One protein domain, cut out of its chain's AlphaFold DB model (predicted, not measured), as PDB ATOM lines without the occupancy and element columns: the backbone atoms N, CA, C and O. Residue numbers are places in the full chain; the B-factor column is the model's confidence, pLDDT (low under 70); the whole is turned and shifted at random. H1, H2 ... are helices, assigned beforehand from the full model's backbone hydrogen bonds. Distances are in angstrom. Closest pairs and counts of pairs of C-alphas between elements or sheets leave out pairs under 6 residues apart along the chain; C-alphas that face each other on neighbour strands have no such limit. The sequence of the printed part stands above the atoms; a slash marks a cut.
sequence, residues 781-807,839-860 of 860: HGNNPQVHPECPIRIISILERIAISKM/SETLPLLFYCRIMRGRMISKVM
ATOM      1  N   HIS A 781      44.661 -27.002 -52.087       85.25
ATOM      2  CA  HIS A 781      45.860 -26.631 -51.335       85.25
ATOM      3  C   HIS A 781      45.561 -25.739 -50.118       85.25
ATOM      4  O   HIS A 781      46.492 -25.200 -49.529       85.25
ATOM      5  N   GLY A 782      44.299 -25.608 -49.687       86.38
ATOM      6  CA  GLY A 782      43.888 -24.712 -48.593       86.38
ATOM      7  C   GLY A 782      44.574 -24.953 -47.245       86.38
ATOM      8  O   GLY A 782      44.777 -24.022 -46.469       86.38
ATOM      9  N   ASN A 783      45.009 -26.189 -46.998       83.06
ATOM     10  CA  ASN A 783      45.775 -26.568 -45.808       83.06
ATOM     11  C   ASN A 783      47.291 -26.305 -45.938       83.06
ATOM     12  O   ASN A 783      48.027 -26.561 -44.990       83.06
ATOM     13  N   ASN A 784      47.780 -25.810 -47.084       88.31
ATOM     14  CA  ASN A 784      49.187 -25.468 -47.282       88.31
ATOM     15  C   ASN A 784      49.445 -23.985 -46.922       88.31
ATOM     16  O   ASN A 784      49.062 -23.094 -47.690       88.31
ATOM     17  N   PRO A 785      50.153 -23.692 -45.812       84.81
ATOM     18  CA  PRO A 785      50.403 -22.324 -45.358       84.81
ATOM     19  C   PRO A 785      51.366 -21.537 -46.260       84.81
ATOM     20  O   PRO A 785      51.430 -20.311 -46.145       84.81
ATOM     21  N   GLN A 786      52.112 -22.202 -47.150       87.81
ATOM     22  CA  GLN A 786      52.966 -21.536 -48.140       87.81
ATOM     23  C   GLN A 786      52.150 -20.965 -49.307       87.81
ATOM     24  O   GLN A 786      52.502 -19.910 -49.823       87.81
ATOM     25  N   VAL A 787      51.053 -21.631 -49.690       86.38
ATOM     26  CA  VAL A 787      50.232 -21.266 -50.859       86.38
ATOM     27  C   VAL A 787      49.071 -20.349 -50.470       86.38
ATOM     28  O   VAL A 787      48.807 -19.373 -51.164       86.38
ATOM     29  N   HIS A 788      48.396 -20.617 -49.345       84.69
ATOM     30  CA  HIS A 788      47.243 -19.823 -48.912       84.69
ATOM     31  C   HIS A 788      47.554 -19.007 -47.644       84.69
ATOM     32  O   HIS A 788      47.800 -19.593 -46.586       84.69
ATOM     33  N   PRO A 789      47.495 -17.656 -47.690       80.12
ATOM     34  CA  PRO A 789      47.654 -16.821 -46.495       80.12
ATOM     35  C   PRO A 789      46.489 -16.993 -45.504       80.12
ATOM     36  O   PRO A 789      46.660 -16.772 -44.311       80.12
ATOM     37  N   GLU A 790      45.334 -17.436 -46.007       87.44
ATOM     38  CA  GLU A 790      44.105 -17.761 -45.270       87.44
ATOM     39  C   GLU A 790      44.130 -19.163 -44.622       87.44
ATOM     40  O   GLU A 790      43.160 -19.560 -43.986       87.44
ATOM     41  N   CYS A 791      45.212 -19.939 -44.774       90.88
ATOM     42  CA  CYS A 791      45.326 -21.271 -44.176       90.88
ATOM     43  C   CYS A 791      45.202 -21.200 -42.635       90.88
ATOM     44  O   CYS A 791      45.996 -20.481 -42.016       90.88
ATOM     45  N   PRO A 792      44.307 -21.974 -41.980       83.69
ATOM     46  CA  PRO A 792      44.099 -21.898 -40.530       83.69
ATOM     47  C   PRO A 792      45.379 -22.068 -39.701       83.69
ATOM     48  O   PRO A 792      45.585 -21.337 -38.740       83.69
ATOM     49  N   ILE A 793      46.297 -22.948 -40.120       86.75
ATOM     50  CA  ILE A 793      47.600 -23.164 -39.461       86.75
ATOM     51  C   ILE A 793      48.445 -21.875 -39.461       86.75
ATOM     52  O   ILE A 793      49.109 -21.549 -38.475       86.75
ATOM     53  N   ARG A 794      48.402 -21.107 -40.558       86.44
ATOM     54  CA  ARG A 794      49.114 -19.829 -40.694       86.44
ATOM     55  C   ARG A 794      48.441 -18.719 -39.893       86.44
ATOM     56  O   ARG A 794      49.153 -17.940 -39.267       86.44
ATOM     57  N   ILE A 795      47.107 -18.678 -39.871       86.12
ATOM     58  CA  ILE A 795      46.338 -17.730 -39.050       86.12
ATOM     59  C   ILE A 795      46.625 -17.973 -37.562       86.12
ATOM     60  O   ILE A 795      47.027 -17.039 -36.876       86.12
ATOM     61  N   ILE A 796      46.520 -19.218 -37.081       86.69
ATOM     62  CA  ILE A 796      46.841 -19.596 -35.693       86.69
ATOM     63  C   ILE A 796      48.273 -19.174 -35.344       86.69
ATOM     64  O   ILE A 796      48.463 -18.427 -34.392       86.69
ATOM     65  N   SER A 797      49.262 -19.519 -36.176       84.31
ATOM     66  CA  SER A 797      50.664 -19.133 -35.951       84.31
ATOM     67  C   SER A 797      50.906 -17.612 -35.928       84.31
ATOM     68  O   SER A 797      51.893 -17.153 -35.346       84.31
ATOM     69  N   ILE A 798      50.050 -16.808 -36.570       82.69
ATOM     70  CA  ILE A 798      50.103 -15.340 -36.497       82.69
ATOM     71  C   ILE A 798      49.412 -14.841 -35.222       82.69
ATOM     72  O   ILE A 798      49.986 -14.006 -34.528       82.69
ATOM     73  N   LEU A 799      48.241 -15.379 -34.868       81.69
ATOM     74  CA  LEU A 799      47.522 -15.038 -33.633       81.69
ATOM     75  C   LEU A 799      48.343 -15.390 -32.381       81.69
ATOM     76  O   LEU A 799      48.449 -14.562 -31.481       81.69
ATOM     77  N   GLU A 800      48.998 -16.554 -32.355       84.19
ATOM     78  CA  GLU A 800      49.947 -16.957 -31.307       84.19
ATOM     79  C   GLU A 800      51.113 -15.969 -31.199       84.19
ATOM     80  O   GLU A 800      51.451 -15.523 -30.104       84.19
ATOM     81  N   ARG A 801      51.706 -15.559 -32.329       79.19
ATOM     82  CA  ARG A 801      52.786 -14.561 -32.329       79.19
ATOM     83  C   ARG A 801      52.318 -13.180 -31.875       79.19
ATOM     84  O   ARG A 801      53.076 -12.517 -31.175       79.19
ATOM     85  N   ILE A 802      51.100 -12.752 -32.208       80.75
ATOM     86  CA  ILE A 802      50.525 -11.494 -31.699       80.75
ATOM     87  C   ILE A 802      50.240 -11.601 -30.192       80.75
ATOM     88  O   ILE A 802      50.530 -10.663 -29.464       80.75
ATOM     89  N   ALA A 803      49.752 -12.744 -29.703       75.75
ATOM     90  CA  ALA A 803      49.489 -12.963 -28.278       75.75
ATOM     91  C   ALA A 803      50.768 -13.096 -27.422       75.75
ATOM     92  O   ALA A 803      50.754 -12.762 -26.240       75.75
ATOM     93  N   ILE A 804      51.871 -13.584 -28.001       75.56
ATOM     94  CA  ILE A 804      53.168 -13.736 -27.317       75.56
ATOM     95  C   ILE A 804      54.023 -12.460 -27.423       75.56
ATOM     96  O   ILE A 804      54.789 -12.156 -26.507       75.56
ATOM     97  N   SER A 805      53.914 -11.692 -28.514       70.62
ATOM     98  CA  SER A 805      54.669 -10.443 -28.671       70.62
ATOM     99  C   SER A 805      53.958  -9.262 -28.009       70.62
ATOM    100  O   SER A 805      52.934  -8.775 -28.481       70.62
ATOM    101  N   LYS A 806      54.559  -8.730 -26.937       55.19
ATOM    102  CA  LYS A 806      54.165  -7.438 -26.360       55.19
ATOM    103  C   LYS A 806      54.438  -6.312 -27.364       55.19
ATOM    104  O   LYS A 806      55.522  -5.728 -27.373       55.19
ATOM    105  N   MET A 807      53.459  -6.018 -28.221       49.06
ATOM    106  CA  MET A 807      53.526  -4.936 -29.206       49.06
ATOM    107  C   MET A 807      53.489  -3.561 -28.525       49.06
ATOM    108  O   MET A 807      52.450  -2.905 -28.459       49.06
ATOM    109  N   SER A 839      45.000  -0.764 -25.042       47.06
ATOM    110  CA  SER A 839      44.867  -2.157 -24.625       47.06
ATOM    111  C   SER A 839      45.571  -3.103 -25.598       47.06
ATOM    112  O   SER A 839      45.456  -2.947 -26.817       47.06
ATOM    113  N   GLU A 840      46.234  -4.134 -25.057       54.06
ATOM    114  CA  GLU A 840      47.007  -5.146 -25.808       54.06
ATOM    115  C   GLU A 840      46.179  -5.841 -26.919       54.06
ATOM    116  O   GLU A 840      46.711  -6.442 -27.847       54.06
ATOM    117  N   THR A 841      44.853  -5.698 -26.864       55.38
ATOM    118  CA  THR A 841      43.858  -6.199 -27.815       55.38
ATOM    119  C   THR A 841      43.754  -5.417 -29.135       55.38
ATOM    120  O   THR A 841      43.231  -5.961 -30.111       55.38
ATOM    121  N   LEU A 842      44.226  -4.166 -29.220       58.00
ATOM    122  CA  LEU A 842      44.019  -3.311 -30.403       58.00
ATOM    123  C   LEU A 842      44.665  -3.848 -31.703       58.00
ATOM    124  O   LEU A 842      43.961  -3.895 -32.719       58.00
ATOM    125  N   PRO A 843      45.936  -4.308 -31.718       69.50
ATOM    126  CA  PRO A 843      46.539  -4.908 -32.913       69.50
ATOM    127  C   PRO A 843      45.812  -6.184 -33.364       69.50
ATOM    128  O   PRO A 843      45.615  -6.403 -34.561       69.50
ATOM    129  N   LEU A 844      45.353  -6.993 -32.404       67.62
ATOM    130  CA  LEU A 844      44.621  -8.236 -32.654       67.62
ATOM    131  C   LEU A 844      43.256  -7.962 -33.306       67.62
ATOM    132  O   LEU A 844      42.913  -8.582 -34.314       67.62
ATOM    133  N   LEU A 845      42.501  -6.987 -32.784       68.69
ATOM    134  CA  LEU A 845      41.217  -6.554 -33.345       68.69
ATOM    135  C   LEU A 845      41.369  -5.974 -34.760       68.69
ATOM    136  O   LEU A 845      40.515  -6.215 -35.617       68.69
ATOM    137  N   PHE A 846      42.455  -5.245 -35.028       67.12
ATOM    138  CA  PHE A 846      42.763  -4.728 -36.362       67.12
ATOM    139  C   PHE A 846      43.083  -5.860 -37.353       67.12
ATOM    140  O   PHE A 846      42.495  -5.908 -38.437       67.12
ATOM    141  N   TYR A 847      43.922  -6.825 -36.959       72.31
ATOM    142  CA  TYR A 847      44.226  -8.012 -37.768       72.31
ATOM    143  C   TYR A 847      42.966  -8.840 -38.078       72.31
ATOM    144  O   TYR A 847      42.705  -9.152 -39.241       72.31
ATOM    145  N   CYS A 848      42.129  -9.121 -37.073       73.19
ATOM    146  CA  CYS A 848      40.884  -9.873 -37.259       73.19
ATOM    147  C   CYS A 848      39.901  -9.155 -38.204       73.19
ATOM    148  O   CYS A 848      39.264  -9.804 -39.036       73.19
ATOM    149  N   ARG A 849      39.811  -7.816 -38.136       70.94
ATOM    150  CA  ARG A 849      39.003  -7.012 -39.074       70.94
ATOM    151  C   ARG A 849      39.531  -7.084 -40.511       70.94
ATOM    152  O   ARG A 849      38.725  -7.245 -41.425       70.94
ATOM    153  N   ILE A 850      40.850  -7.020 -40.719       70.62
ATOM    154  CA  ILE A 850      41.459  -7.157 -42.055       70.62
ATOM    155  C   ILE A 850      41.200  -8.551 -42.638       70.62
ATOM    156  O   ILE A 850      40.764  -8.651 -43.786       70.62
ATOM    157  N   MET A 851      41.418  -9.614 -41.858       71.50
ATOM    158  CA  MET A 851      41.175 -10.987 -42.316       71.50
ATOM    159  C   MET A 851      39.701 -11.191 -42.692       71.50
ATOM    160  O   MET A 851      39.414 -11.607 -43.813       71.50
ATOM    161  N   ARG A 852      38.762 -10.781 -41.824       69.62
ATOM    162  CA  ARG A 852      37.318 -10.828 -42.111       69.62
ATOM    163  C   ARG A 852      36.946 -10.041 -43.375       69.62
ATOM    164  O   ARG A 852      36.128 -10.517 -44.155       69.62
ATOM    165  N   GLY A 853      37.573  -8.887 -43.616       62.94
ATOM    166  CA  GLY A 853      37.401  -8.117 -44.852       62.94
ATOM    167  C   GLY A 853      37.813  -8.898 -46.105       62.94
ATOM    168  O   GLY A 853      37.000  -9.059 -47.015       62.94
ATOM    169  N   ARG A 854      39.036  -9.454 -46.131       64.38
ATOM    170  CA  ARG A 854      39.536 -10.251 -47.274       64.38
ATOM    171  C   ARG A 854      38.692 -11.509 -47.525       64.38
ATOM    172  O   ARG A 854      38.522 -11.899 -48.675       64.38
ATOM    173  N   MET A 855      38.141 -12.111 -46.470       60.03
ATOM    174  CA  MET A 855      37.312 -13.320 -46.558       60.03
ATOM    175  C   MET A 855      35.891 -13.034 -47.076       60.03
ATOM    176  O   MET A 855      35.350 -13.850 -47.816       60.03
ATOM    177  N   ILE A 856      35.299 -11.874 -46.758       57.47
ATOM    178  CA  ILE A 856      33.978 -11.473 -47.280       57.47
ATOM    179  C   ILE A 856      34.051 -11.106 -48.772       57.47
ATOM    180  O   ILE A 856      33.175 -11.501 -49.539       57.47
ATOM    181  N   SER A 857      35.114 -10.426 -49.221       43.81
ATOM    182  CA  SER A 857      35.302 -10.025 -50.632       43.81
ATOM    183  C   SER A 857      35.550 -11.178 -51.623       43.81
ATOM    184  O   SER A 857      35.902 -10.921 -52.770       43.81
ATOM    185  N   LYS A 858      35.395 -12.435 -51.195       40.97
ATOM    186  CA  LYS A 858      35.673 -13.658 -51.971       40.97
ATOM    187  C   LYS A 858      34.424 -14.517 -52.229       40.97
ATOM    188  O   LYS A 858      34.545 -15.643 -52.705       40.97
ATOM    189  N   VAL A 859      33.248 -14.006 -51.855       39.66
ATOM    190  CA  VAL A 859      31.937 -14.694 -51.881       39.66
ATOM    191  C   VAL A 859      30.929 -13.936 -52.777       39.66
ATOM    192  O   VAL A 859      29.719 -14.092 -52.642       39.66
ATOM    193  N   MET A 860      31.432 -13.092 -53.685       33.56
ATOM    194  CA  MET A 860      30.683 -12.339 -54.702       33.56
ATOM    195  C   MET A 860      31.376 -12.452 -56.059       33.56
ATOM    196  O   MET A 860      32.625 -12.497 -56.049       33.56
TER     197      MET A 860
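AT A GLANCE: This is residues 781 to 807 and 839 to 860 of the 860 residues of the protein "Hypothetical protein" of Spirometra erinaceieuropaei (UniProt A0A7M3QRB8). Two helices, H1 and H2, run opposite ways side by side at a small angle, spaced loosely and nearest where H1 ends and H2 begins. Residues 781 to 791 make a looped stretch before H1. The 49 printed residues have two named helices, H1 then H2, and no named strand: all helix. The whole is loose, with a radius of gyration of the C-alphas of 12.1 A, and only just flat, spanning 34 by 23 by 10 A.

IN THESE COORDINATES: H1, residues 792 to 804, begins at C-alpha 792 (44.099, -21.898, -40.530) and is 18.0 A long. H2, residues 842 to 856, is 21.3 A long and ends at C-alpha 856 (33.978, -11.473, -47.280).

HOW THE PARTS SIT: H1 and H2 only just touch, with 3 pairs of C-alphas within 8 A, through residues 799 to 802 and 843 to 844 alone. The closest C-alphas, of Ile 802 and Leu 844, are 6.8 A apart. Their tilt is shallow, 15 degrees, opposite ways. In both helices every O i to N i+4 pair is within hydrogen-bond range.

THE WHOLE: The C-alphas farthest apart, of Lys 806 and Met 860, are 37.1 A apart. Residues 808 to 838 are not printed; C-alphas 807 and 839 are 10.2 A apart across this cut. pLDDT is under 70 at residues 806 to 807, 839 to 846 and 852 to 860.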